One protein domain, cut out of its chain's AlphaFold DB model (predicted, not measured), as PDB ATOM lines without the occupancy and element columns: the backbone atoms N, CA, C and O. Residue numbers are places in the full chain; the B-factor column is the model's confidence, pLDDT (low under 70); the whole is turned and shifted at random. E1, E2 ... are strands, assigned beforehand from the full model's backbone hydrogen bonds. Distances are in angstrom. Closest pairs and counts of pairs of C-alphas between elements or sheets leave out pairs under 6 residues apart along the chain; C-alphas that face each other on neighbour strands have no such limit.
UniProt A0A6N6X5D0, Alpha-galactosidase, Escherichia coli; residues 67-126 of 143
ATOM      1  N   THR A  67     111.305 110.741 161.603       97.94
ATOM      2  CA  THR A  67     112.480 110.717 162.478       97.94
ATOM      3  C   THR A  67     112.040 110.990 163.909       97.94
ATOM      4  O   THR A  67     111.483 112.055 164.185       97.94
ATOM      5  N   GLN A  68     112.303 110.049 164.817       96.81
ATOM      6  CA  GLN A  68     112.026 110.210 166.242       96.81
ATOM      7  C   GLN A  68     113.122 111.034 166.928       96.81
ATOM      8  O   GLN A  68     114.314 110.813 166.718       96.81
ATOM      9  N   TRP A  69     112.703 111.946 167.795       97.88
ATOM     10  CA  TRP A  69     113.550 112.806 168.604       97.88
ATOM     11  C   TRP A  69     113.232 112.603 170.079       97.88
ATOM     12  O   TRP A  69     112.070 112.642 170.483       97.88
ATOM     13  N   ARG A  70     114.275 112.437 170.889       96.25
ATOM     14  CA  ARG A  70     114.192 112.559 172.346       96.25
ATOM     15  C   ARG A  70     114.620 113.970 172.716       96.25
ATOM     16  O   ARG A  70     115.596 114.469 172.161       96.25
ATOM     17  N   ILE A  71     113.864 114.610 173.596       96.12
ATOM     18  CA  ILE A  71     114.105 115.989 174.009       96.12
ATOM     19  C   ILE A  71     114.568 115.947 175.459       96.12
ATOM     20  O   ILE A  71     113.870 115.403 176.317       96.12
ATOM     21  N   ASP A  72     115.751 116.499 175.711       93.06
ATOM     22  CA  ASP A  72     116.303 116.569 177.058       93.06
ATOM     23  C   ASP A  72     115.481 117.539 177.909       93.06
ATOM     24  O   ASP A  72     115.240 118.686 177.524       93.06
ATOM     25  N   MET A  73     115.063 117.052 179.074       91.31
ATOM     26  CA  MET A  73     114.352 117.824 180.086       91.31
ATOM     27  C   MET A  73     115.271 118.054 181.298       91.31
ATOM     28  O   MET A  73     116.213 117.285 181.496       91.31
ATOM     29  N   PRO A  74     115.032 119.095 182.118       87.88
ATOM     30  CA  PRO A  74     115.927 119.486 183.209       87.88
ATOM     31  C   PRO A  74     116.053 118.429 184.305       87.88
ATOM     32  O   PRO A  74     117.047 118.403 185.025       87.88
ATOM     33  N   ASP A  75     115.038 117.576 184.436       88.94
ATOM     34  CA  ASP A  75     114.955 116.526 185.435       88.94
ATOM     35  C   ASP A  75     114.156 115.319 184.908       88.94
ATOM     36  O   ASP A  75     113.591 115.332 183.813       88.94
ATOM     37  N   ALA A  76     114.120 114.251 185.708       90.50
ATOM     38  CA  ALA A  76     113.464 112.993 185.361       90.50
ATOM     39  C   ALA A  76     111.939 112.991 185.586       90.50
ATOM     40  O   ALA A  76     111.285 111.985 185.306       90.50
ATOM     41  N   THR A  77     111.357 114.076 186.106       92.12
ATOM     42  CA  THR A  77     109.907 114.174 186.331       92.12
ATOM     43  C   THR A  77     109.145 114.400 185.032       92.12
ATOM     44  O   THR A  77     107.947 114.136 184.995       92.12
ATOM     45  N   THR A  78     109.821 114.833 183.964       92.56
ATOM     46  CA  THR A  78     109.208 115.133 182.668       92.56
ATOM     47  C   THR A  78     109.940 114.416 181.544       92.56
ATOM     48  O   THR A  78     111.162 114.467 181.452       92.56
ATOM     49  N   LEU A  79     109.191 113.789 180.638       95.25
ATOM     50  CA  LEU A  79     109.721 113.275 179.378       95.25
ATOM     51  C   LEU A  79     109.118 114.045 178.214       95.25
ATOM     52  O   LEU A  79     107.914 114.286 178.188       95.25
ATOM     53  N   ALA A  80     109.939 114.381 177.225       96.06
ATOM     54  CA  ALA A  80     109.471 114.963 175.981       96.06
ATOM     55  C   ALA A  80     110.073 114.226 174.784       96.06
ATOM     56  O   ALA A  80     111.245 113.838 174.769       96.06
ATOM     57  N   GLN A  81     109.246 114.016 173.769       97.31
ATOM     58  CA  GLN A  81     109.664 113.381 172.528       97.31
ATOM     59  C   GLN A  81     108.868 113.916 171.346       97.31
ATOM     60  O   GLN A  81     107.782 114.476 171.507       97.31
ATOM     61  N   GLY A  82     109.414 113.722 170.152       97.62
ATOM     62  CA  GLY A  82     108.758 114.094 168.914       97.62
ATOM     63  C   GLY A  82     109.023 113.119 167.781       97.62
ATOM     64  O   GLY A  82     109.960 112.327 167.834       97.62
ATOM     65  N   ILE A  83     108.198 113.188 166.746       98.19
ATOM     66  CA  ILE A  83     108.409 112.532 165.459       98.19
ATOM     67  C   ILE A  83     108.168 113.580 164.382       98.19
ATOM     68  O   ILE A  83     107.124 114.228 164.376       98.19
ATOM     69  N   VAL A  84     109.126 113.750 163.477       98.50
ATOM     70  CA  VAL A  84     109.026 114.702 162.363       98.50
ATOM     71  C   VAL A  84     109.001 113.939 161.046       98.50
ATOM     72  O   VAL A  84     109.794 113.016 160.849       98.50
ATOM     73  N   SER A  85     108.087 114.304 160.147       98.44
ATOM     74  CA  SER A  85     107.989 113.711 158.813       98.44
ATOM     75  C   SER A  85     109.288 113.914 158.020       98.44
ATOM     76  O   SER A  85     110.052 114.847 158.261       98.44
ATOM     77  N   LYS A  86     109.566 113.036 157.048       97.44
ATOM     78  CA  LYS A  86     110.820 113.082 156.266       97.44
ATOM     79  C   LYS A  86     111.016 114.402 155.513       97.44
ATOM     80  O   LYS A  86     112.143 114.870 155.384       97.44
ATOM     81  N   ASP A  87     109.923 114.986 155.036       97.56
ATOM     82  CA  ASP A  87     109.880 116.285 154.359       97.56
ATOM     83  C   ASP A  87     109.851 117.480 155.329       97.56
ATOM     84  O   ASP A  87     109.845 118.625 154.888       97.56
ATOM     85  N   LYS A  88     109.836 117.221 156.645       98.19
ATOM     86  CA  LYS A  88     109.741 118.211 157.726       98.19
ATOM     87  C   LYS A  88     108.476 119.074 157.690       98.19
ATOM     88  O   LYS A  88     108.411 120.074 158.402       98.19
ATOM     89  N   ALA A  89     107.461 118.704 156.910       97.44
ATOM     90  CA  ALA A  89     106.210 119.452 156.806       97.44
ATOM     91  C   ALA A  89     105.296 119.255 158.027       97.44
ATOM     92  O   ALA A  89     104.456 120.105 158.322       97.44
ATOM     93  N   GLN A  90     105.448 118.139 158.742       97.62
ATOM     94  CA  GLN A  90     104.620 117.776 159.885       97.62
ATOM     95  C   GLN A  90     105.477 117.265 161.042       97.62
ATOM     96  O   GLN A  90     106.488 116.590 160.848       97.62
ATOM     97  N   GLY A  91     105.039 117.553 162.265       97.44
ATOM     98  CA  GLY A  91     105.654 117.034 163.477       97.44
ATOM     99  C   GLY A  91     104.604 116.721 164.533       97.44
ATOM    100  O   GLY A  91     103.641 117.467 164.699       97.44
ATOM    101  N   LEU A  92     104.807 115.620 165.247       97.69
ATOM    102  CA  LEU A  92     104.064 115.250 166.443       97.69
ATOM    103  C   LEU A  92     104.990 115.345 167.640       97.69
ATOM    104  O   LEU A  92     106.075 114.778 167.609       97.69
ATOM    105  N   PHE A  93     104.557 116.023 168.695       97.69
ATOM    106  CA  PHE A  93     105.325 116.175 169.926       97.69
ATOM    107  C   PHE A  93     104.443 115.834 171.123       97.69
ATOM    108  O   PHE A  93     103.268 116.195 171.154       97.69
ATOM    109  N   MET A  94     105.015 115.137 172.101       95.75
ATOM    110  CA  MET A  94     104.363 114.794 173.362       95.75
ATOM    111  C   MET A  94     105.258 115.209 174.523       95.75
ATOM    112  O   MET A  94     106.476 115.033 174.475       95.75
ATOM    113  N   VAL A  95     104.615 115.699 175.581       94.50
ATOM    114  CA  VAL A  95     105.214 115.897 176.898       94.50
ATOM    115  C   VAL A  95     104.446 115.041 177.901       94.50
ATOM    116  O   VAL A  95     103.218 115.097 177.956       94.50
ATOM    117  N   SER A  96     105.166 114.248 178.685       94.12
ATOM    118  CA  SER A  96     104.622 113.376 179.722       94.12
ATOM    119  C   SER A  96     105.179 113.794 181.077       94.12
ATOM    120  O   SER A  96     106.374 113.644 181.332       94.12
ATOM    121  N   GLN A  97     104.308 114.287 181.956       92.44
ATOM    122  CA  GLN A  97     104.645 114.542 183.354       92.44
ATOM    123  C   GLN A  97     104.514 113.233 184.149       92.44
ATOM    124  O   GLN A  97     103.436 112.642 184.206       92.44
ATOM    125  N   LEU A  98     105.613 112.758 184.728       93.38
ATOM    126  CA  LEU A  98     105.714 111.489 185.458       93.38
ATOM    127  C   LEU A  98     105.578 111.652 186.977       93.38
ATOM    128  O   LEU A  98     105.132 110.732 187.659       93.38
ATOM    129  N   ALA A  99     105.981 112.805 187.500       91.19
ATOM    130  CA  ALA A  99     105.890 113.177 188.910       91.19
ATOM    131  C   ALA A  99     105.626 114.683 189.026       91.19
ATOM    132  O   ALA A  99     105.750 115.398 188.036       91.19
ATOM    133  N   MET A 100     105.268 115.178 190.212       87.81
ATOM    134  CA  MET A 100     105.143 116.624 190.418       87.81
ATOM    135  C   MET A 100     106.493 117.316 190.163       87.81
ATOM    136  O   MET A 100     107.501 116.830 190.679       87.81
ATOM    137  N   PRO A 101     106.532 118.409 189.383       82.81
ATOM    138  CA  PRO A 101     107.763 119.153 189.160       82.81
ATOM    139  C   PRO A 101     108.157 119.939 190.417       82.81
ATOM    140  O   PRO A 101     107.299 120.429 191.152       82.81
ATOM    141  N   ASP A 102     109.461 120.117 190.629       80.25
ATOM    142  CA  ASP A 102     109.991 120.911 191.748       80.25
ATOM    143  C   ASP A 102     109.787 122.425 191.553       80.25
ATOM    144  O   ASP A 102     109.795 123.195 192.517       80.25
ATOM    145  N   TYR A 103     109.587 122.856 190.304       79.31
ATOM    146  CA  TYR A 103     109.411 124.254 189.919       79.31
ATOM    147  C   TYR A 103     108.059 124.478 189.242       79.31
ATOM    148  O   TYR A 103     107.616 123.693 188.409       79.31
ATOM    149  N   THR A 104     107.419 125.603 189.563       72.62
ATOM    150  CA  THR A 104     106.097 125.967 189.027       72.62
ATOM    151  C   THR A 104     106.141 126.423 187.565       72.62
ATOM    152  O   THR A 104     105.145 126.311 186.854       72.62
ATOM    153  N   LEU A 105     107.272 126.969 187.106       77.38
ATOM    154  CA  LEU A 105     107.405 127.502 185.750       77.38
ATOM    155  C   LEU A 105     107.942 126.440 184.796       77.38
ATOM    156  O   LEU A 105     109.016 125.879 185.007       77.38
ATOM    157  N   MET A 106     107.211 126.227 183.706       73.00
ATOM    158  CA  MET A 106     107.647 125.351 182.627       73.00
ATOM    159  C   MET A 106     108.683 126.055 181.752       73.00
ATOM    160  O   MET A 106     108.537 127.228 181.400       73.00
ATOM    161  N   MET A 107     109.714 125.318 181.349       80.38
ATOM    162  CA  MET A 107     110.637 125.784 180.319       80.38
ATOM    163  C   MET A 107     109.977 125.749 178.928       80.38
ATOM    164  O   MET A 107     109.083 124.932 178.690       80.38
ATOM    165  N   PRO A 108     110.444 126.565 177.966       89.00
ATOM    166  CA  PRO A 108     110.005 126.443 176.582       89.00
ATOM    167  C   PRO A 108     110.333 125.059 176.005       89.00
ATOM    168  O   PRO A 108     111.485 124.620 176.058       89.00
ATOM    169  N   LEU A 109     109.348 124.399 175.389       91.31
ATOM    170  CA  LEU A 109     109.575 123.166 174.634       91.31
ATOM    171  C   LEU A 109     110.262 123.496 173.305       91.31
ATOM    172  O   LEU A 109     109.693 124.154 172.432       91.31
ATOM    173  N   ARG A 110     111.491 123.011 173.129       93.31
ATOM    174  CA  ARG A 110     112.199 123.059 171.844       93.31
ATOM    175  C   ARG A 110     111.708 121.886 170.988       93.31
ATOM    176  O   ARG A 110     111.803 120.747 171.425       93.31
ATOM    177  N   MET A 111     111.198 122.156 169.785       95.44
ATOM    178  CA  MET A 111     110.688 121.141 168.848       95.44
ATOM    179  C   MET A 111     111.742 120.825 167.767       95.44
ATOM    180  O   MET A 111     111.791 121.520 166.750       95.44
ATOM    181  N   PRO A 112     112.639 119.839 167.978       96.62
ATOM    182  CA  PRO A 112     113.721 119.539 167.042       96.62
ATOM    183  C   PRO A 112     113.221 118.898 165.741       96.62
ATOM    184  O   PRO A 112     112.129 118.341 165.673       96.62
ATOM    185  N   GLY A 113     114.062 118.944 164.705       97.44
ATOM    186  CA  GLY A 113     113.849 118.245 163.434       97.44
ATOM    187  C   GLY A 113     113.012 118.989 162.393       97.44
ATOM    188  O   GLY A 113     113.105 118.650 161.212       97.44
ATOM    189  N   LEU A 114     112.253 120.008 162.799       98.00
ATOM    190  CA  LEU A 114     111.512 120.896 161.897       98.00
ATOM    191  C   LEU A 114     112.456 121.787 161.063       98.00
ATOM    192  O   LEU A 114     113.627 121.975 161.399       98.00
ATOM    193  N   ASP A 115     111.948 122.334 159.958       97.88
ATOM    194  CA  ASP A 115     112.651 123.322 159.139       97.88
ATOM    195  C   ASP A 115     112.607 124.701 159.811       97.88
ATOM    196  O   ASP A 115     111.541 125.274 160.027       97.88
ATOM    197  N   ALA A 116     113.777 125.259 160.123       96.25
ATOM    198  CA  ALA A 116     113.895 126.546 160.804       96.25
ATOM    199  C   ALA A 116     113.405 127.746 159.972       96.25
ATOM    200  O   ALA A 116     113.175 128.816 160.532       96.25
ATOM    201  N   SER A 117     113.272 127.590 158.653       97.44
ATOM    202  CA  SER A 117     112.799 128.640 157.747       97.44
ATOM    203  C   SER A 117     111.288 128.602 157.489       97.44
ATOM    204  O   SER A 117     110.740 129.542 156.910       97.44
ATOM    205  N   ALA A 118     110.604 127.539 157.922       97.75
ATOM    206  CA  ALA A 118     109.181 127.345 157.687       97.75
ATOM    207  C   ALA A 118     108.306 127.948 158.799       97.75
ATOM    208  O   ALA A 118     108.729 128.151 159.936       97.75
ATOM    209  N   GLN A 119     107.038 128.201 158.467       98.06
ATOM    210  CA  GLN A 119     106.009 128.564 159.438       98.06
ATOM    211  C   GLN A 119     105.102 127.367 159.693       98.06
ATOM    212  O   GLN A 119     104.541 126.792 158.761       98.06
ATOM    213  N   TYR A 120     104.922 127.027 160.965       97.81
ATOM    214  CA  TYR A 120     104.089 125.909 161.386       97.81
ATOM    215  C   TYR A 120     102.850 126.406 162.118       97.81
ATOM    216  O   TYR A 120     102.903 127.350 162.907       97.81
ATOM    217  N   ARG A 121     101.726 125.722 161.897       97.81
ATOM    218  CA  ARG A 121     100.537 125.858 162.737       97.81
ATOM    219  C   ARG A 121     100.592 124.805 163.832       97.81
ATOM    220  O   ARG A 121     100.662 123.616 163.537       97.81
ATOM    221  N   ILE A 122     100.507 125.246 165.080       96.38
ATOM    222  CA  ILE A 122     100.404 124.351 166.231       96.38
ATOM    223  C   ILE A 122      98.928 124.048 166.479       96.38
ATOM    224  O   ILE A 122      98.073 124.934 166.419       96.38
ATOM    225  N   THR A 123      98.615 122.784 166.730       95.50
ATOM    226  CA  THR A 123      97.281 122.334 167.131       95.50
ATOM    227  C   THR A 123      97.435 121.335 168.262       95.50
ATOM    228  O   THR A 123      98.289 120.453 168.204       95.50
ATOM    229  N   LEU A 124      96.623 121.503 169.300       93.44
ATOM    230  CA  LEU A 124      96.557 120.567 170.409       93.44
ATOM    231  C   LEU A 124      95.748 119.348 169.960       93.44
ATOM    232  O   LEU A 124      94.579 119.490 169.610       93.44
ATOM    233  N   LEU A 125      96.383 118.177 169.924       93.12
ATOM    234  CA  LEU A 125      95.705 116.930 169.552       93.12
ATOM    235  C   LEU A 125      95.030 116.264 170.745       93.12
ATOM    236  O   LEU A 125      93.958 115.692 170.592       93.12
ATOM    237  N   ASP A 126      95.670 116.343 171.907       91.25
ATOM    238  CA  ASP A 126      95.154 115.801 173.151       91.25
ATOM    239  C   ASP A 126      95.770 116.540 174.345       91.25
ATOM    240  O   ASP A 126      96.864 117.104 174.246       91.25
TER     241      ASP A 126
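Overview. This is residues 67 to 126 of the 143 residues of the protein "Alpha-galactosidase" of Escherichia coli (UniProt A0A6N6X5D0). With little regular structure, this is a wall of three strands, E1 to E3, and a long loop, residues 98 to 126, that folds back over one face of it; the other face is bare. The printed part has 60 residues, 19 in named elements, with no named helix: all strand, order E1 - E2 - E3, antiparallel. It is elongated, 37 by 22 by 19 A, and only just loose, close to compact, with a radius of gyration of the C-alphas of 12.7 A.

Arrangement. Look first at E2, residues 78 to 84, the inner strand of a meander, each strand the antiparallel neighbour of the one before. With E1, residues 67 to 71, it forms a hairpin at 157 degrees; find N 69 and O 82 within hydrogen-bond range, 2.8 A. With E3, residues 91 to 97, it forms another at 170 degrees; there N 83 and O 92 are 2.8 A apart.

Along the chain. Find C-alpha 67 at (112.480, 110.717, 162.478), where E1 begins its 12.8 A. E2 runs 20.3 A; E3 runs 20.1 A to C-alpha 97 at (104.645, 114.542, 183.354).

Size, cuts and confidence. The C-alphas farthest apart are those of Asp 87 and Asp 102, 37.7 A. The printed part has no cut, both links are short, and no printed residue is under 70 in pLDDT.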